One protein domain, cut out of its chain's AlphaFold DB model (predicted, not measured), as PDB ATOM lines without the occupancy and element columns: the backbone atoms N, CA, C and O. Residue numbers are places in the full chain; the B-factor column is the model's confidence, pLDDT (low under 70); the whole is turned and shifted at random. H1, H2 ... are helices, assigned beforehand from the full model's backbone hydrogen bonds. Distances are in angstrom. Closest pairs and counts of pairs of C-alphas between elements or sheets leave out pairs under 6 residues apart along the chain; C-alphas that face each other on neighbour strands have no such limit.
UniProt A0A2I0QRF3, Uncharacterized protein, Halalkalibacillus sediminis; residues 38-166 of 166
ATOM      1  N   ALA A  38      49.801   7.088 -32.613       85.81
ATOM      2  CA  ALA A  38      48.477   7.435 -32.100       85.81
ATOM      3  C   ALA A  38      47.393   6.464 -32.599       85.81
ATOM      4  O   ALA A  38      46.493   6.099 -31.837       85.81
ATOM      5  N   GLU A  39      47.485   6.013 -33.854       81.62
ATOM      6  CA  GLU A  39      46.615   4.965 -34.395       81.62
ATOM      7  C   GLU A  39      46.797   3.640 -33.645       81.62
ATOM      8  O   GLU A  39      45.797   3.012 -33.291       81.62
ATOM      9  N   TYR A  40      48.031   3.244 -33.320       81.62
ATOM     10  CA  TYR A  40      48.295   2.012 -32.567       81.62
ATOM     11  C   TYR A  40      47.709   2.080 -31.169       81.62
ATOM     12  O   TYR A  40      46.953   1.192 -30.774       81.62
ATOM     13  N   ARG A  41      47.971   3.175 -30.453       86.31
ATOM     14  CA  ARG A  41      47.380   3.402 -29.137       86.31
ATOM     15  C   ARG A  41      45.859   3.335 -29.203       86.31
ATOM     16  O   ARG A  41      45.232   2.656 -28.398       86.31
ATOM     17  N   SER A  42      45.254   4.007 -30.181       82.62
ATOM     18  CA  SER A  42      43.804   3.978 -30.387       82.62
ATOM     19  C   SER A  42      43.289   2.557 -30.633       82.62
ATOM     20  O   SER A  42      42.279   2.160 -30.048       82.62
ATOM     21  N   ALA A  43      44.000   1.764 -31.438       78.00
ATOM     22  CA  ALA A  43      43.665   0.372 -31.717       78.00
ATOM     23  C   ALA A  43      43.698  -0.491 -30.450       78.00
ATOM     24  O   ALA A  43      42.720  -1.184 -30.165       78.00
ATOM     25  N   PHE A  44      44.779  -0.410 -29.672       82.81
ATOM     26  CA  PHE A  44      44.947  -1.153 -28.423       82.81
ATOM     27  C   PHE A  44      43.918  -0.741 -27.372       82.81
ATOM     28  O   PHE A  44      43.248  -1.604 -26.812       82.81
ATOM     29  N   MET A  45      43.704   0.560 -27.168       82.50
ATOM     30  CA  MET A  45      42.694   1.077 -26.235       82.50
ATOM     31  C   MET A  45      41.281   0.652 -26.631       82.50
ATOM     32  O   MET A  45      40.496   0.215 -25.791       82.50
ATOM     33  N   THR A  46      40.951   0.752 -27.922       79.50
ATOM     34  CA  THR A  46      39.657   0.296 -28.439       79.50
ATOM     35  C   THR A  46      39.499  -1.196 -28.196       79.50
ATOM     36  O   THR A  46      38.450  -1.625 -27.731       79.50
ATOM     37  N   ALA A  47      40.533  -1.987 -28.475       76.19
ATOM     38  CA  ALA A  47      40.497  -3.422 -28.268       76.19
ATOM     39  C   ALA A  47      40.290  -3.802 -26.808       76.19
ATOM     40  O   ALA A  47      39.416  -4.613 -26.511       76.19
ATOM     41  N   HIS A  48      41.050  -3.168 -25.921       81.94
ATOM     42  CA  HIS A  48      40.969  -3.362 -24.484       81.94
ATOM     43  C   HIS A  48      39.568  -3.036 -23.975       81.94
ATOM     44  O   HIS A  48      38.892  -3.908 -23.447       81.94
ATOM     45  N   PHE A  49      39.065  -1.832 -24.266       79.12
ATOM     46  CA  PHE A  49      37.724  -1.412 -23.859       79.12
ATOM     47  C   PHE A  49      36.624  -2.325 -24.415       79.12
ATOM     48  O   PHE A  49      35.635  -2.615 -23.742       79.12
ATOM     49  N   GLN A  50      36.767  -2.775 -25.665       76.00
ATOM     50  CA  GLN A  50      35.807  -3.691 -26.268       76.00
ATOM     51  C   GLN A  50      35.826  -5.063 -25.596       76.00
ATOM     52  O   GLN A  50      34.750  -5.585 -25.328       76.00
ATOM     53  N   LEU A  51      36.997  -5.613 -25.282       75.94
ATOM     54  CA  LEU A  51      37.121  -6.923 -24.644       75.94
ATOM     55  C   LEU A  51      36.785  -6.902 -23.153       75.94
ATOM     56  O   LEU A  51      36.120  -7.821 -22.700       75.94
ATOM     57  N   GLU A  52      37.151  -5.862 -22.404       77.19
ATOM     58  CA  GLU A  52      36.744  -5.716 -20.997       77.19
ATOM     59  C   GLU A  52      35.226  -5.636 -20.845       77.19
ATOM     60  O   GLU A  52      34.655  -6.197 -19.917       77.19
ATOM     61  N   SER A  53      34.557  -4.947 -21.774       70.31
ATOM     62  CA  SER A  53      33.095  -4.849 -21.766       70.31
ATOM     63  C   SER A  53      32.376  -6.129 -22.202       70.31
ATOM     64  O   SER A  53      31.150  -6.158 -22.187       70.31
ATOM     65  N   LEU A  54      33.121  -7.141 -22.653       70.31
ATOM     66  CA  LEU A  54      32.616  -8.476 -22.938       70.31
ATOM     67  C   LEU A  54      33.015  -9.351 -21.759       70.31
ATOM     68  O   LEU A  54      34.177  -9.747 -21.659       70.31
ATOM     69  N   LEU A  55      32.085  -9.631 -20.851       65.12
ATOM     70  CA  LEU A  55      32.410 -10.492 -19.728       65.12
ATOM     71  C   LEU A  55      32.598 -11.928 -20.244       65.12
ATOM     72  O   LEU A  55      31.899 -12.364 -21.164       65.12
ATOM     73  N   PRO A  56      33.529 -12.706 -19.671       61.06
ATOM     74  CA  PRO A  56      33.698 -14.099 -20.068       61.06
ATOM     75  C   PRO A  56      32.426 -14.938 -19.850       61.06
ATOM     76  O   PRO A  56      32.169 -15.859 -20.618       61.06
ATOM     77  N   GLU A  57      31.604 -14.580 -18.861       62.38
ATOM     78  CA  GLU A  57      30.278 -15.161 -18.587       62.38
ATOM     79  C   GLU A  57      29.223 -14.814 -19.652       62.38
ATOM     80  O   GLU A  57      28.401 -15.666 -19.990       62.38
ATOM     81  N   ASP A  58      29.334 -13.656 -20.320       61.81
ATOM     82  CA  ASP A  58      28.481 -13.308 -21.469       61.81
ATOM     83  C   ASP A  58      28.690 -14.280 -22.648       61.81
ATOM     84  O   ASP A  58      27.863 -14.361 -23.555       61.81
ATOM     85  N   ALA A  59      29.788 -15.051 -22.660       60.03
ATOM     86  CA  ALA A  59      30.008 -16.104 -23.649       60.03
ATOM     87  C   ALA A  59      28.965 -17.223 -23.568       60.03
ATOM     88  O   ALA A  59      28.585 -17.760 -24.611       60.03
ATOM     89  N   GLU A  60      28.499 -17.577 -22.366       58.00
ATOM     90  CA  GLU A  60      27.419 -18.556 -22.193       58.00
ATOM     91  C   GLU A  60      26.080 -17.980 -22.669       58.00
ATOM     92  O   GLU A  60      25.336 -18.654 -23.388       58.00
ATOM     93  N   ASP A  61      25.812 -16.707 -22.370       59.28
ATOM     94  CA  ASP A  61      24.571 -16.036 -22.763       59.28
ATOM     95  C   ASP A  61      24.473 -15.825 -24.283       59.28
ATOM     96  O   ASP A  61      23.424 -16.090 -24.879       59.28
ATOM     97  N   ILE A  62      25.582 -15.459 -24.941       58.56
ATOM     98  CA  ILE A  62      25.698 -15.353 -26.407       58.56
ATOM     99  C   ILE A  62      25.457 -16.710 -27.089       58.56
ATOM    100  O   ILE A  62      24.884 -16.767 -28.182       58.56
ATOM    101  N   GLN A  63      25.876 -17.815 -26.463       57.94
ATOM    102  CA  GLN A  63      25.643 -19.163 -26.988       57.94
ATOM    103  C   GLN A  63      24.171 -19.581 -26.897       57.94
ATOM    104  O   GLN A  63      23.680 -20.256 -27.810       57.94
ATOM    105  N   GLN A  64      23.479 -19.186 -25.825       56.44
ATOM    106  CA  GLN A  64      22.078 -19.538 -25.584       56.44
ATOM    107  C   GLN A  64      21.091 -18.644 -26.352       56.44
ATOM    108  O   GLN A  64      20.046 -19.136 -26.778       56.44
ATOM    109  N   HIS A  65      21.437 -17.381 -26.619       54.69
ATOM    110  CA  HIS A  65      20.550 -16.386 -27.239       54.69
ATOM    111  C   HIS A  65      21.069 -15.916 -28.607       54.69
ATOM    112  O   HIS A  65      21.278 -14.730 -28.848       54.69
ATOM    113  N   ARG A  66      21.254 -16.855 -29.550       52.59
ATOM    114  CA  ARG A  66      21.804 -16.592 -30.903       52.59
ATOM    115  C   ARG A  66      21.020 -15.578 -31.758       52.59
ATOM    116  O   ARG A  66      21.523 -15.186 -32.809       52.59
ATOM    117  N   GLU A  67      19.813 -15.192 -31.349       51.06
ATOM    118  CA  GLU A  67      18.932 -14.267 -32.076       51.06
ATOM    119  C   GLU A  67      18.826 -12.870 -31.436       51.06
ATOM    120  O   GLU A  67      18.143 -12.015 -31.996       51.06
ATOM    121  N   ASP A  68      19.511 -12.606 -30.316       52.19
ATOM    122  CA  ASP A  68      19.458 -11.292 -29.667       52.19
ATOM    123  C   ASP A  68      20.419 -10.271 -30.300       52.19
ATOM    124  O   ASP A  68      21.558 -10.568 -30.675       52.19
ATOM    125  N   ASP A  69      19.976  -9.011 -30.342       50.19
ATOM    126  CA  ASP A  69      20.746  -7.851 -30.816       50.19
ATOM    127  C   ASP A  69      22.096  -7.679 -30.080       50.19
ATOM    128  O   ASP A  69      23.042  -7.100 -30.624       50.19
ATOM    129  N   SER A  70      22.222  -8.226 -28.865       50.00
ATOM    130  CA  SER A  70      23.463  -8.263 -28.080       50.00
ATOM    131  C   SER A  70      24.565  -9.070 -28.775       50.00
ATOM    132  O   SER A  70      25.710  -8.625 -28.838       50.00
ATOM    133  N   VAL A  71      24.226 -10.198 -29.399       48.19
ATOM    134  CA  VAL A  71      25.160 -11.075 -30.121       48.19
ATOM    135  C   VAL A  71      25.688 -10.396 -31.390       48.19
ATOM    136  O   VAL A  71      26.885 -10.436 -31.687       48.19
ATOM    137  N   LEU A  72      24.814  -9.696 -32.119       50.88
ATOM    138  CA  LEU A  72      25.188  -8.870 -33.275       50.88
ATOM    139  C   LEU A  72      26.086  -7.692 -32.876       50.88
ATOM    140  O   LEU A  72      27.033  -7.376 -33.601       50.88
ATOM    141  N   PHE A  73      25.837  -7.078 -31.718       55.66
ATOM    142  CA  PHE A  73      26.671  -6.012 -31.161       55.66
ATOM    143  C   PHE A  73      28.080  -6.509 -30.804       55.66
ATOM    144  O   PHE A  73      29.069  -5.885 -31.207       55.66
ATOM    145  N   VAL A  74      28.193  -7.667 -30.142       54.41
ATOM    146  CA  VAL A  74      29.484  -8.313 -29.849       54.41
ATOM    147  C   VAL A  74      30.234  -8.640 -31.144       54.41
ATOM    148  O   VAL A  74      31.404  -8.281 -31.290       54.41
ATOM    149  N   PHE A  75      29.563  -9.225 -32.141       54.59
ATOM    150  CA  PHE A  75      30.195  -9.548 -33.424       54.59
ATOM    151  C   PHE A  75      30.585  -8.329 -34.260       54.59
ATOM    152  O   PHE A  75      31.605  -8.381 -34.955       54.59
ATOM    153  N   GLY A  76      29.808  -7.247 -34.206       58.91
ATOM    154  CA  GLY A  76      30.130  -5.977 -34.854       58.91
ATOM    155  C   GLY A  76      31.399  -5.356 -34.273       58.91
ATOM    156  O   GLY A  76      32.315  -5.019 -35.027       58.91
ATOM    157  N   ARG A  77      31.500  -5.303 -32.938       60.03
ATOM    158  CA  ARG A  77      32.690  -4.806 -32.227       60.03
ATOM    159  C   ARG A  77      33.913  -5.659 -32.533       60.03
ATOM    160  O   ARG A  77      34.921  -5.137 -32.992       60.03
ATOM    161  N   MET A  78      33.784  -6.979 -32.441       54.94
ATOM    162  CA  MET A  78      34.858  -7.930 -32.735       54.94
ATOM    163  C   MET A  78      35.391  -7.868 -34.185       54.94
ATOM    164  O   MET A  78      36.599  -7.980 -34.415       54.94
ATOM    165  N   ASN A  79      34.528  -7.640 -35.181       58.59
ATOM    166  CA  ASN A  79      34.966  -7.408 -36.566       58.59
ATOM    167  C   ASN A  79      35.730  -6.079 -36.712       58.59
ATOM    168  O   ASN A  79      36.739  -6.032 -37.418       58.59
ATOM    169  N   GLN A  80      35.265  -5.018 -36.046       62.56
ATOM    170  CA  GLN A  80      35.915  -3.706 -36.061       62.56
ATOM    171  C   GLN A  80      37.319  -3.790 -35.449       62.56
ATOM    172  O   GLN A  80      38.290  -3.413 -36.101       62.56
ATOM    173  N   LEU A  81      37.415  -4.413 -34.274       59.38
ATOM    174  CA  LEU A  81      38.629  -4.814 -33.556       59.38
ATOM    175  C   LEU A  81      39.687  -5.444 -34.471       59.38
ATOM    176  O   LEU A  81      40.844  -5.030 -34.500       59.38
ATOM    177  N   THR A  82      39.266  -6.432 -35.262       58.12
ATOM    178  CA  THR A  82      40.181  -7.163 -36.142       58.12
ATOM    179  C   THR A  82      40.648  -6.300 -37.322       58.12
ATOM    180  O   THR A  82      41.772  -6.462 -37.788       58.12
ATOM    181  N   SER A  83      39.814  -5.371 -37.810       63.50
ATOM    182  CA  SER A  83      40.209  -4.448 -38.885       63.50
ATOM    183  C   SER A  83      41.211  -3.394 -38.413       63.50
ATOM    184  O   SER A  83      42.129  -3.064 -39.157       63.50
ATOM    185  N   THR A  84      41.079  -2.927 -37.168       61.28
ATOM    186  CA  THR A  84      41.939  -1.886 -36.592       61.28
ATOM    187  C   THR A  84      43.336  -2.414 -36.248       61.28
ATOM    188  O   THR A  84      44.306  -1.674 -36.330       61.28
ATOM    189  N   MET A  85      43.457  -3.698 -35.891       59.59
ATOM    190  CA  MET A  85      44.722  -4.311 -35.453       59.59
ATOM    191  C   MET A  85      45.555  -4.958 -36.581       59.59
ATOM    192  O   MET A  85      46.727  -5.265 -36.377       59.59
ATOM    193  N   MET A  86      44.978  -5.217 -37.763       55.31
ATOM    194  CA  MET A  86      45.626  -6.010 -38.829       55.31
ATOM    195  C   MET A  86      46.625  -5.242 -39.714       55.31
ATOM    196  O   MET A  86      47.221  -5.843 -40.608       55.31
ATOM    197  N   THR A  87      46.815  -3.940 -39.513       54.34
ATOM    198  CA  THR A  87      47.680  -3.122 -40.376       54.34
ATOM    199  C   THR A  87      49.179  -3.296 -40.111       54.34
ATOM    200  O   THR A  87      49.956  -2.919 -40.983       54.34
ATOM    201  N   ASN A  88      49.591  -3.953 -39.012       52.62
ATOM    202  CA  ASN A  88      51.005  -4.178 -38.667       52.62
ATOM    203  C   ASN A  88      51.353  -5.625 -38.313       52.62
ATOM    204  O   ASN A  88      50.522  -6.382 -37.812       52.62
ATOM    205  N   TRP A  89      52.616  -5.984 -38.552       47.19
ATOM    206  CA  TRP A  89      53.161  -7.337 -38.429       47.19
ATOM    207  C   TRP A  89      53.089  -7.908 -37.002       47.19
ATOM    208  O   TRP A  89      52.764  -9.081 -36.844       47.19
ATOM    209  N   GLU A  90      53.276  -7.107 -35.957       51.41
ATOM    210  CA  GLU A  90      53.275  -7.562 -34.558       51.41
ATOM    211  C   GLU A  90      51.884  -7.461 -33.914       51.41
ATOM    212  O   GLU A  90      51.424  -8.399 -33.254       51.41
ATOM    213  N   GLY A  91      51.128  -6.410 -34.257       53.88
ATOM    214  CA  GLY A  91      49.680  -6.342 -34.025       53.88
ATOM    215  C   GLY A  91      48.931  -7.517 -34.662       53.88
ATOM    216  O   GLY A  91      47.874  -7.912 -34.177       53.88
ATOM    217  N   SER A  92      49.515  -8.163 -35.678       62.38
ATOM    218  CA  SER A  92      48.937  -9.335 -36.331       62.38
ATOM    219  C   SER A  92      48.773 -10.545 -35.406       62.38
ATOM    220  O   SER A  92      47.851 -11.331 -35.625       62.38
ATOM    221  N   MET A  93      49.601 -10.707 -34.362       72.50
ATOM    222  CA  MET A  93      49.502 -11.854 -33.450       72.50
ATOM    223  C   MET A  93      48.351 -11.693 -32.466       72.50
ATOM    224  O   MET A  93      47.493 -12.575 -32.387       72.50
ATOM    225  N   LEU A  94      48.265 -10.537 -31.801       72.56
ATOM    226  CA  LEU A  94      47.099 -10.184 -30.991       72.56
ATOM    227  C   LEU A  94      45.840 -10.124 -31.860       72.56
ATOM    228  O   LEU A  94      44.835 -10.728 -31.501       72.56
ATOM    229  N   ALA A  95      45.896  -9.529 -33.057       70.81
ATOM    230  CA  ALA A  95      44.786  -9.539 -34.013       70.81
ATOM    231  C   ALA A  95      44.353 -10.961 -34.387       70.81
ATOM    232  O   ALA A  95      43.161 -11.237 -34.524       70.81
ATOM    233  N   ARG A  96      45.306 -11.883 -34.563       74.75
ATOM    234  CA  ARG A  96      45.031 -13.288 -34.870       74.75
ATOM    235  C   ARG A  96      44.371 -13.984 -33.689       74.75
ATOM    236  O   ARG A  96      43.395 -14.693 -33.916       74.75
ATOM    237  N   GLN A  97      44.846 -13.767 -32.466       77.31
ATOM    238  CA  GLN A  97      44.238 -14.340 -31.263       77.31
ATOM    239  C   GLN A  97      42.848 -13.760 -31.004       77.31
ATOM    240  O   GLN A  97      41.913 -14.518 -30.764       77.31
ATOM    241  N   ILE A  98      42.668 -12.451 -31.197       75.56
ATOM    242  CA  ILE A  98      41.358 -11.795 -31.195       75.56
ATOM    243  C   ILE A  98      40.455 -12.458 -32.234       75.56
ATOM    244  O   ILE A  98      39.363 -12.887 -31.887       75.56
ATOM    245  N   LYS A  99      40.912 -12.645 -33.478       74.50
ATOM    246  CA  LYS A  99      40.145 -13.308 -34.549       74.50
ATOM    247  C   LYS A  99      39.764 -14.750 -34.208       74.50
ATOM    248  O   LYS A  99      38.674 -15.191 -34.579       74.50
ATOM    249  N   VAL A 100      40.654 -15.492 -33.550       77.44
ATOM    250  CA  VAL A 100      40.372 -16.844 -33.050       77.44
ATOM    251  C   VAL A 100      39.299 -16.778 -31.972       77.44
ATOM    252  O   VAL A 100      38.303 -17.481 -32.101       77.44
ATOM    253  N   LEU A 101      39.427 -15.872 -31.002       77.31
ATOM    254  CA  LEU A 101      38.415 -15.639 -29.977       77.31
ATOM    255  C   LEU A 101      37.055 -15.307 -30.617       77.31
ATOM    256  O   LEU A 101      36.071 -15.976 -30.315       77.31
ATOM    257  N   VAL A 102      36.994 -14.390 -31.599       73.38
ATOM    258  CA  VAL A 102      35.759 -14.096 -32.363       73.38
ATOM    259  C   VAL A 102      35.163 -15.364 -32.969       73.38
ATOM    260  O   VAL A 102      33.949 -15.570 -32.944       73.38
ATOM    261  N   ARG A 103      36.008 -16.214 -33.563       74.38
ATOM    262  CA  ARG A 103      35.559 -17.461 -34.180       74.38
ATOM    263  C   ARG A 103      34.990 -18.419 -33.140       74.38
ATOM    264  O   ARG A 103      33.959 -19.002 -33.439       74.38
ATOM    265  N   MET A 104      35.609 -18.537 -31.968       76.62
ATOM    266  CA  MET A 104      35.134 -19.393 -30.873       76.62
ATOM    267  C   MET A 104      33.769 -18.924 -30.347       76.62
ATOM    268  O   MET A 104      32.855 -19.732 -30.197       76.62
ATOM    269  N   TYR A 105      33.576 -17.608 -30.188       71.31
ATOM    270  CA  TYR A 105      32.258 -17.040 -29.874       71.31
ATOM    271  C   TYR A 105      31.221 -17.334 -30.980       71.31
ATOM    272  O   TYR A 105      30.066 -17.622 -30.674       71.31
ATOM    273  N   ARG A 106      31.605 -17.310 -32.270       67.31
ATOM    274  CA  ARG A 106      30.703 -17.625 -33.406       67.31
ATOM    275  C   ARG A 106      30.366 -19.103 -33.546       67.31
ATOM    276  O   ARG A 106      29.239 -19.431 -33.915       67.31
ATOM    277  N   SER A 107      31.348 -19.980 -33.371       69.62
ATOM    278  CA  SER A 107      31.172 -21.420 -33.563       69.62
ATOM    279  C   SER A 107      30.262 -22.000 -32.483       69.62
ATOM    280  O   SER A 107      29.534 -22.958 -32.751       69.62
ATOM    281  N   GLY A 108      30.232 -21.379 -31.296       60.69
ATOM    282  CA  GLY A 108      29.594 -21.962 -30.122       60.69
ATOM    283  C   GLY A 108      30.275 -23.275 -29.742       60.69
ATOM    284  O   GLY A 108      29.604 -24.208 -29.314       60.69
ATOM    285  N   GLU A 109      31.583 -23.385 -29.996       57.91
ATOM    286  CA  GLU A 109      32.370 -24.521 -29.528       57.91
ATOM    287  C   GLU A 109      32.273 -24.587 -27.998       57.91
ATOM    288  O   GLU A 109      32.473 -23.588 -27.306       57.91
ATOM    289  N   ASN A 110      31.936 -25.774 -27.482       54.84
ATOM    290  CA  ASN A 110      31.734 -26.075 -26.060       54.84
ATOM    291  C   ASN A 110      33.057 -26.074 -25.271       54.84
ATOM    292  O   ASN A 110      33.345 -27.017 -24.538       54.84
ATOM    293  N   ASN A 111      33.885 -25.047 -25.439       72.00
ATOM    294  CA  ASN A 111      35.107 -24.877 -24.672       72.00
ATOM    295  C   ASN A 111      35.108 -23.516 -23.978       72.00
ATOM    296  O   ASN A 111      35.956 -22.663 -24.225       72.00
ATOM    297  N   HIS A 112      34.096 -23.306 -23.132       75.00
ATOM    298  CA  HIS A 112      33.933 -22.091 -22.335       75.00
ATOM    299  C   HIS A 112      35.208 -21.755 -21.544       75.00
ATOM    300  O   HIS A 112      35.643 -20.608 -21.518       75.00
ATOM    301  N   GLU A 113      35.876 -22.776 -21.003       79.25
ATOM    302  CA  GLU A 113      37.161 -22.634 -20.316       79.25
ATOM    303  C   GLU A 113      38.262 -22.072 -21.232       79.25
ATOM    304  O   GLU A 113      39.003 -21.170 -20.840       79.25
ATOM    305  N   GLU A 114      38.349 -22.535 -22.481       81.50
ATOM    306  CA  GLU A 114      39.316 -22.017 -23.452       81.50
ATOM    307  C   GLU A 114      38.980 -20.591 -23.909       81.50
ATOM    308  O   GLU A 114      39.892 -19.784 -24.097       81.50
ATOM    309  N   ILE A 115      37.691 -20.251 -24.029       79.50
ATOM    310  CA  ILE A 115      37.239 -18.880 -24.308       79.50
ATOM    311  C   ILE A 115      37.671 -17.945 -23.176       79.50
ATOM    312  O   ILE A 115      38.309 -16.932 -23.457       79.50
ATOM    313  N   ILE A 116      37.401 -18.304 -21.914       82.44
ATOM    314  CA  ILE A 116      37.829 -17.528 -20.739       82.44
ATOM    315  C   ILE A 116      39.349 -17.371 -20.732       82.44
ATOM    316  O   ILE A 116      39.868 -16.265 -20.588       82.44
ATOM    317  N   LYS A 117      40.086 -18.471 -20.911       84.12
ATOM    318  CA  LYS A 117      41.552 -18.459 -20.890       84.12
ATOM    319  C   LYS A 117      42.122 -17.546 -21.975       84.12
ATOM    320  O   LYS A 117      43.063 -16.799 -21.712       84.12
ATOM    321  N   LYS A 118      41.565 -17.597 -23.187       84.31
ATOM    322  CA  LYS A 118      42.012 -16.784 -24.322       84.31
ATOM    323  C   LYS A 118      41.597 -15.318 -24.177       84.31
ATOM    324  O   LYS A 118      42.405 -14.447 -24.481       84.31
ATOM    325  N   HIS A 119      40.399 -15.041 -23.664       84.69
ATOM    326  CA  HIS A 119      39.950 -13.688 -23.312       84.69
ATOM    327  C   HIS A 119      40.878 -13.051 -22.273       84.69
ATOM    328  O   HIS A 119      41.472 -12.012 -22.559       84.69
ATOM    329  N   ASN A 120      41.099 -13.722 -21.140       86.12
ATOM    330  CA  ASN A 120      41.952 -13.225 -20.059       86.12
ATOM    331  C   ASN A 120      43.386 -12.974 -20.525       86.12
ATOM    332  O   ASN A 120      43.979 -11.963 -20.155       86.12
ATOM    333  N   TYR A 121      43.936 -13.874 -21.346       87.31
ATOM    334  CA  TYR A 121      45.240 -13.684 -21.977       87.31
ATOM    335  C   TYR A 121      45.273 -12.383 -22.792       87.31
ATOM    336  O   TYR A 121      46.106 -11.523 -22.522       87.31
ATOM    337  N   ILE A 122      44.335 -12.197 -23.728       85.75
ATOM    338  CA  ILE A 122      44.323 -11.014 -24.598       85.75
ATOM    339  C   ILE A 122      44.144  -9.735 -23.773       85.75
ATOM    340  O   ILE A 122      44.881  -8.777 -23.990       85.75
ATOM    341  N   VAL A 123      43.200  -9.706 -22.827       87.44
ATOM    342  CA  VAL A 123      42.955  -8.528 -21.978       87.44
ATOM    343  C   VAL A 123      44.184  -8.194 -21.141       87.44
ATOM    344  O   VAL A 123      44.599  -7.041 -21.120       87.44
ATOM    345  N   THR A 124      44.815  -9.194 -20.520       89.75
ATOM    346  CA  THR A 124      46.015  -8.985 -19.697       89.75
ATOM    347  C   THR A 124      47.165  -8.436 -20.535       89.75
ATOM    348  O   THR A 124      47.772  -7.440 -20.150       89.75
ATOM    349  N   THR A 125      47.434  -9.020 -21.708       89.19
ATOM    350  CA  THR A 125      48.483  -8.522 -22.609       89.19
ATOM    351  C   THR A 125      48.185  -7.100 -23.079       89.19
ATOM    352  O   THR A 125      49.085  -6.265 -23.079       89.19
ATOM    353  N   LEU A 126      46.938  -6.793 -23.450       87.81
ATOM    354  CA  LEU A 126      46.547  -5.437 -23.845       87.81
ATOM    355  C   LEU A 126      46.734  -4.439 -22.699       87.81
ATOM    356  O   LEU A 126      47.290  -3.372 -22.938       87.81
ATOM    357  N   ASN A 127      46.307  -4.784 -21.479       91.25
ATOM    358  CA  ASN A 127      46.427  -3.899 -20.324       91.25
ATOM    359  C   ASN A 127      47.893  -3.591 -20.007       91.25
ATOM    360  O   ASN A 127      48.254  -2.427 -19.888       91.25
ATOM    361  N   THR A 128      48.755  -4.613 -19.957       92.12
ATOM    362  CA  THR A 128      50.191  -4.420 -19.710       92.12
ATOM    363  C   THR A 128      50.832  -3.527 -20.769       92.12
ATOM    364  O   THR A 128      51.511  -2.571 -20.421       92.12
ATOM    365  N   VAL A 129      50.555  -3.761 -22.057       90.06
ATOM    366  CA  VAL A 129      51.099  -2.914 -23.135       90.06
ATOM    367  C   VAL A 129      50.605  -1.467 -23.014       90.06
ATOM    368  O   VAL A 129      51.378  -0.532 -23.205       90.06
ATOM    369  N   ILE A 130      49.329  -1.259 -22.683       91.25
ATOM    370  CA  ILE A 130      48.761   0.084 -22.499       91.25
ATOM    371  C   ILE A 130      49.406   0.804 -21.309       91.25
ATOM    372  O   ILE A 130      49.722   1.991 -21.417       91.25
ATOM    373  N   GLU A 131      49.589   0.107 -20.188       93.94
ATOM    374  CA  GLU A 131      50.210   0.650 -18.979       93.94
ATOM    375  C   GLU A 131      51.688   0.995 -19.203       93.94
ATOM    376  O   GLU A 131      52.110   2.097 -18.847       93.94
ATOM    377  N   ASP A 132      52.449   0.101 -19.840       93.69
ATOM    378  CA  ASP A 132      53.890   0.262 -20.058       93.69
ATOM    379  C   ASP A 132      54.207   1.371 -21.073       93.69
ATOM    380  O   ASP A 132      55.119   2.174 -20.859       93.69
ATOM    381  N   LEU A 133      53.439   1.460 -22.166       91.81
ATOM    382  CA  LEU A 133      53.657   2.461 -23.219       91.81
ATOM    383  C   LEU A 133      53.054   3.834 -22.890       91.81
ATOM    384  O   LEU A 133      53.486   4.857 -23.429       91.81
ATOM    385  N   GLY A 134      52.034   3.881 -22.030       93.31
ATOM    386  CA  GLY A 134      51.375   5.115 -21.615       93.31
ATOM    387  C   GLY A 134      50.714   5.881 -22.769       93.31
ATOM    388  O   GLY A 134      49.964   5.335 -23.585       93.31
ATOM    389  N   GLU A 135      50.929   7.199 -22.818       94.25
ATOM    390  CA  GLU A 135      50.226   8.090 -23.754       94.25
ATOM    391  C   GLU A 135      51.068   8.598 -24.924       94.25
ATOM    392  O   GLU A 135      50.491   9.165 -25.851       94.25
ATOM    393  N   ASP A 136      52.393   8.415 -24.902       94.81
ATOM    394  CA  ASP A 136      53.292   9.019 -25.892       94.81
ATOM    395  C   ASP A 136      53.229   8.288 -27.243       94.81
ATOM    396  O   ASP A 136      53.733   7.168 -27.352       94.81
ATOM    397  N   PRO A 137      52.673   8.903 -28.304       89.12
ATOM    398  CA  PRO A 137      52.552   8.256 -29.604       89.12
ATOM    399  C   PRO A 137      53.900   7.826 -30.189       89.12
ATOM    400  O   PRO A 137      53.959   6.819 -30.886       89.12
ATOM    401  N   VAL A 138      54.986   8.552 -29.911       91.81
ATOM    402  CA  VAL A 138      56.307   8.187 -30.447       91.81
ATOM    403  C   VAL A 138      56.757   6.850 -29.867       91.81
ATOM    404  O   VAL A 138      57.120   5.960 -30.627       91.81
ATOM    405  N   THR A 139      56.623   6.667 -28.552       92.75
ATOM    406  CA  THR A 139      56.913   5.399 -27.869       92.75
ATOM    407  C   THR A 139      56.085   4.251 -28.438       92.75
ATOM    408  O   THR A 139      56.629   3.198 -28.745       92.75
ATOM    409  N   TRP A 140      54.782   4.462 -28.665       88.94
ATOM    410  CA  TRP A 140      53.916   3.462 -29.303       88.94
ATOM    411  C   TRP A 140      54.408   3.055 -30.695       88.94
ATOM    412  O   TRP A 140      54.367   1.877 -31.047       88.94
ATOM    413  N   PHE A 141      54.859   4.019 -31.499       86.88
ATOM    414  CA  PHE A 141      55.413   3.743 -32.817       86.88
ATOM    415  C   PHE A 141      56.739   2.981 -32.725       86.88
ATOM    416  O   PHE A 141      56.891   1.945 -33.374       86.88
ATOM    417  N   GLU A 142      57.683   3.466 -31.920       89.19
ATOM    418  CA  GLU A 142      59.013   2.872 -31.767       89.19
ATOM    419  C   GLU A 142      58.921   1.438 -31.243       89.19
ATOM    420  O   GLU A 142      59.482   0.528 -31.854       89.19
ATOM    421  N   GLU A 143      58.149   1.211 -30.183       87.69
ATOM    422  CA  GLU A 143      58.019  -0.099 -29.553       87.69
ATOM    423  C   GLU A 143      57.282  -1.107 -30.438       87.69
ATOM    424  O   GLU A 143      57.642  -2.276 -30.440       87.69
ATOM    425  N   LEU A 144      56.296  -0.703 -31.239       82.12
ATOM    426  CA  LEU A 144      55.554  -1.660 -32.071       82.12
ATOM    427  C   LEU A 144      56.152  -1.872 -33.464       82.12
ATOM    428  O   LEU A 144      55.798  -2.850 -34.112       82.12
ATOM    429  N   THR A 145      57.048  -0.999 -33.934       79.38
ATOM    430  CA  THR A 145      57.690  -1.141 -35.260       79.38
ATOM    431  C   THR A 145      59.150  -1.571 -35.202       79.38
ATOM    432  O   THR A 145      59.701  -2.006 -36.216       79.38
ATOM    433  N   THR A 146      59.789  -1.471 -34.035       82.06
ATOM    434  CA  THR A 146      61.165  -1.931 -33.849       82.06
ATOM    435  C   THR A 146      61.183  -3.431 -33.583       82.06
ATOM    436  O   THR A 146      60.603  -3.930 -32.617       82.06
ATOM    437  N   GLU A 147      61.899  -4.162 -34.433       76.69
ATOM    438  CA  GLU A 147      62.136  -5.588 -34.232       76.69
ATOM    439  C   GLU A 147      62.888  -5.818 -32.908       76.69
ATOM    440  O   GLU A 147      63.930  -5.206 -32.662       76.69
ATOM    441  N   ASN A 148      62.391  -6.738 -32.077       80.56
ATOM    442  CA  ASN A 148      62.926  -7.059 -30.746       80.56
ATOM    443  C   ASN A 148      62.848  -5.929 -29.700       80.56
ATOM    444  O   ASN A 148      63.651  -5.936 -28.764       80.56
ATOM    445  N   SER A 149      61.911  -4.986 -29.823       86.56
ATOM    446  CA  SER A 149      61.566  -4.085 -28.713       86.56
ATOM    447  C   SER A 149      61.086  -4.862 -27.479       86.56
ATOM    448  O   SER A 149      60.664  -6.021 -27.585       86.56
ATOM    449  N   ASP A 150      61.118  -4.226 -26.309       89.19
ATOM    450  CA  ASP A 150      60.671  -4.853 -25.061       89.19
ATOM    451  C   ASP A 150      59.193  -5.256 -25.161       89.19
ATOM    452  O   ASP A 150      58.825  -6.384 -24.822       89.19
ATOM    453  N   THR A 151      58.369  -4.388 -25.749       87.12
ATOM    454  CA  THR A 151      56.944  -4.646 -25.983       87.12
ATOM    455  C   THR A 151      56.715  -5.802 -26.953       87.12
ATOM    456  O   THR A 151      55.898  -6.686 -26.686       87.12
ATOM    457  N   ASN A 152      57.437  -5.842 -28.077       78.12
ATOM    458  CA  ASN A 152      57.274  -6.913 -29.061       78.12
ATOM    459  C   ASN A 152      57.730  -8.262 -28.500       78.12
ATOM    460  O   ASN A 152      57.061  -9.277 -28.713       78.12
ATOM    461  N   ASN A 153      58.827  -8.278 -27.741       86.25
ATOM    462  CA  ASN A 153      59.301  -9.478 -27.058       86.25
ATOM    463  C   ASN A 153      58.280  -9.959 -26.022       86.25
ATOM    464  O   ASN A 153      57.968 -11.147 -25.987       86.25
ATOM    465  N   PHE A 154      57.701  -9.042 -25.242       89.50
ATOM    466  CA  PHE A 154      56.649  -9.362 -24.283       89.50
ATOM    467  C   PHE A 154      55.427 -10.000 -24.956       89.50
ATOM    468  O   PHE A 154      55.019 -11.095 -24.566       89.50
ATOM    469  N   ILE A 155      54.873  -9.370 -26.000       83.69
ATOM    470  CA  ILE A 155      53.705  -9.899 -26.729       83.69
ATOM    471  C   ILE A 155      54.003 -11.301 -27.281       83.69
ATOM    472  O   ILE A 155      53.157 -12.198 -27.210       83.69
ATOM    473  N   TRP A 156      55.208 -11.506 -27.814       83.56
ATOM    474  CA  TRP A 156      55.635 -12.788 -28.365       83.56
ATOM    475  C   TRP A 156      55.810 -13.876 -27.304       83.56
ATOM    476  O   TRP A 156      55.389 -15.018 -27.510       83.56
ATOM    477  N   ASP A 157      56.409 -13.538 -26.169       87.50
ATOM    478  CA  ASP A 157      56.613 -14.473 -25.068       87.50
ATOM    479  C   ASP A 157      55.285 -14.867 -24.422       87.50
ATOM    480  O   ASP A 157      55.064 -16.049 -24.154       87.50
ATOM    481  N   GLU A 158      54.364 -13.920 -24.241       85.88
ATOM    482  CA  GLU A 158      53.011 -14.211 -23.762       85.88
ATOM    483  C   GLU A 158      52.236 -15.087 -24.753       85.88
ATOM    484  O   GLU A 158      51.566 -16.039 -24.347       85.88
ATOM    485  N   PHE A 159      52.379 -14.841 -26.058       83.94
ATOM    486  CA  PHE A 159      51.805 -15.708 -27.087       83.94
ATOM    487  C   PHE A 159      52.333 -17.148 -26.992       83.94
ATOM    488  O   PHE A 159      51.538 -18.090 -26.965       83.94
ATOM    489  N   LYS A 160      53.654 -17.340 -26.885       84.12
ATOM    490  CA  LYS A 160      54.256 -18.676 -26.735       84.12
ATOM    491  C   LYS A 160      53.772 -19.389 -25.479       84.12
ATOM    492  O   LYS A 160      53.354 -20.537 -25.561       84.12
ATOM    493  N   LYS A 161      53.784 -18.702 -24.331       83.56
ATOM    494  CA  LYS A 161      53.290 -19.259 -23.061       83.56
ATOM    495  C   LYS A 161      51.837 -19.706 -23.178       83.56
ATOM    496  O   LYS A 161      51.471 -20.740 -22.625       83.56
ATOM    497  N   HIS A 162      51.008 -18.930 -23.877       79.88
ATOM    498  CA  HIS A 162      49.615 -19.286 -24.093       79.88
ATOM    499  C   HIS A 162      49.481 -20.550 -24.951       79.88
ATOM    500  O   HIS A 162      48.789 -21.471 -24.523       79.88
ATOM    501  N   GLU A 163      50.161 -20.631 -26.099       77.69
ATOM    502  CA  GLU A 163      50.114 -21.800 -26.998       77.69
ATOM    503  C   GLU A 163      50.687 -23.069 -26.344       77.69
ATOM    504  O   GLU A 163      50.075 -24.126 -26.448       77.69
ATOM    505  N   ASP A 164      51.788 -22.973 -25.591       75.38
ATOM    506  CA  ASP A 164      52.397 -24.116 -24.885       75.38
ATOM    507  C   ASP A 164      51.518 -24.662 -23.741       75.38
ATOM    508  O   ASP A 164      51.756 -25.751 -23.218       75.38
ATOM    509  N   SER A 165      50.519 -23.885 -23.313       63.78
ATOM    510  CA  SER A 165      49.595 -24.251 -22.240       63.78
ATOM    511  C   SER A 165      48.282 -24.873 -22.735       63.78
ATOM    512  O   SER A 165      47.423 -25.172 -21.897       63.78
ATOM    513  N   GLN A 166      48.082 -24.978 -24.054       61.12
ATOM    514  CA  GLN A 166      46.931 -25.636 -24.693       61.12
ATOM    515  C   GLN A 166      47.229 -27.116 -24.969       61.12
ATOM    516  O   GLN A 166      46.275 -27.915 -24.851       61.12
TER     517      GLN A 166
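Overview. This is residues 38 to 166 of the 166 residues of an uncharacterized protein of Halalkalibacillus sediminis (UniProt A0A2I0QRF3). The longest helix, H5, stands with H1, H3 and H4 in an up-and-down bundle of four helices, and H7 packs along the outside of H5. H6 lies across one end of the bundle by the start of H1, and short H2 lies at the other end. The printed part has 129 residues with seven named helices, H1 to H7 in that order along the chain, and no named strand; the class is all helix. The whole is compact, with a radius of gyration of the C-alphas of 14.7 A and spans of 44 by 30 by 21 A.

Arrangement. H5, residues 112 to 133, is the hub and touches four helices. With H1, residues 38 to 52, H3, residues 69 to 85, and H4, residues 91 to 107, it forms a bundle, up and down, each helix running against the one before it. H5 touches H4 with residues 115 to 122 alone, at a shallow tilt of 27 degrees; the closest C-alphas, of Leu 101 and Ile 115, are 6.6 A apart. H5 touches H1 opposite ways at 36 degrees, only just a steep tilt, with the C-alphas of His 48 and Leu 126 closest at 6.0 A. H3 touches H4, Met 85 to Ala 95 at 5.4 A between C-alphas, and H1, Ala 43 to Thr 84 at 5.6 A. H3 and H4 form a helical hairpin, and so do H4 and H5. H1 and H4 are near each other, while H3 and H5 are apart. H7, residues 150 to 164, touches H5 at a shallow tilt of 12 degrees, opposite ways; the closest C-alphas, of Val 129 and Thr 151, are 6.7 A apart. H6, residues 137 to 145, is about perpendicular to H1 at 82 degrees and touches its residues 38 to 41 alone, with the C-alphas of Ala 38 and Pro 137 closest at 4.8 A. H6 and H7 touch only at the corner by their link. H2, residues 58 to 64, only just touches H4 and H5, with 3 pairs of C-alphas within 8 A each; Ala 59 is closest to Tyr 105, 6.7 A, and to His 112, 7.3 A, between C-alphas. In each of the seven helices every O i to N i+4 pair is within hydrogen-bond range.

Along the chain. H5 measures 31.5 A from C-alpha 112 to C-alpha 133 at (53.657, 2.461, -23.219). H3 measures 24.7 A, H4 23.9 A, H7 21.0 A and H1 20.8 A. H1 begins with C-alpha 38 at (48.477, 7.435, -32.100), and H7 ends with C-alpha 164 at (52.397, -24.116, -24.885).

Size, cuts and confidence. The C-alphas of Glu 67 and Asn 148, 44.6 A apart, are the two farthest apart. The printed part has no cut, and its six links are tight. Mean pLDDT of the printed part is 73.9; residues 55 to 92, 106 to 110 and 165 to 166 are under 70.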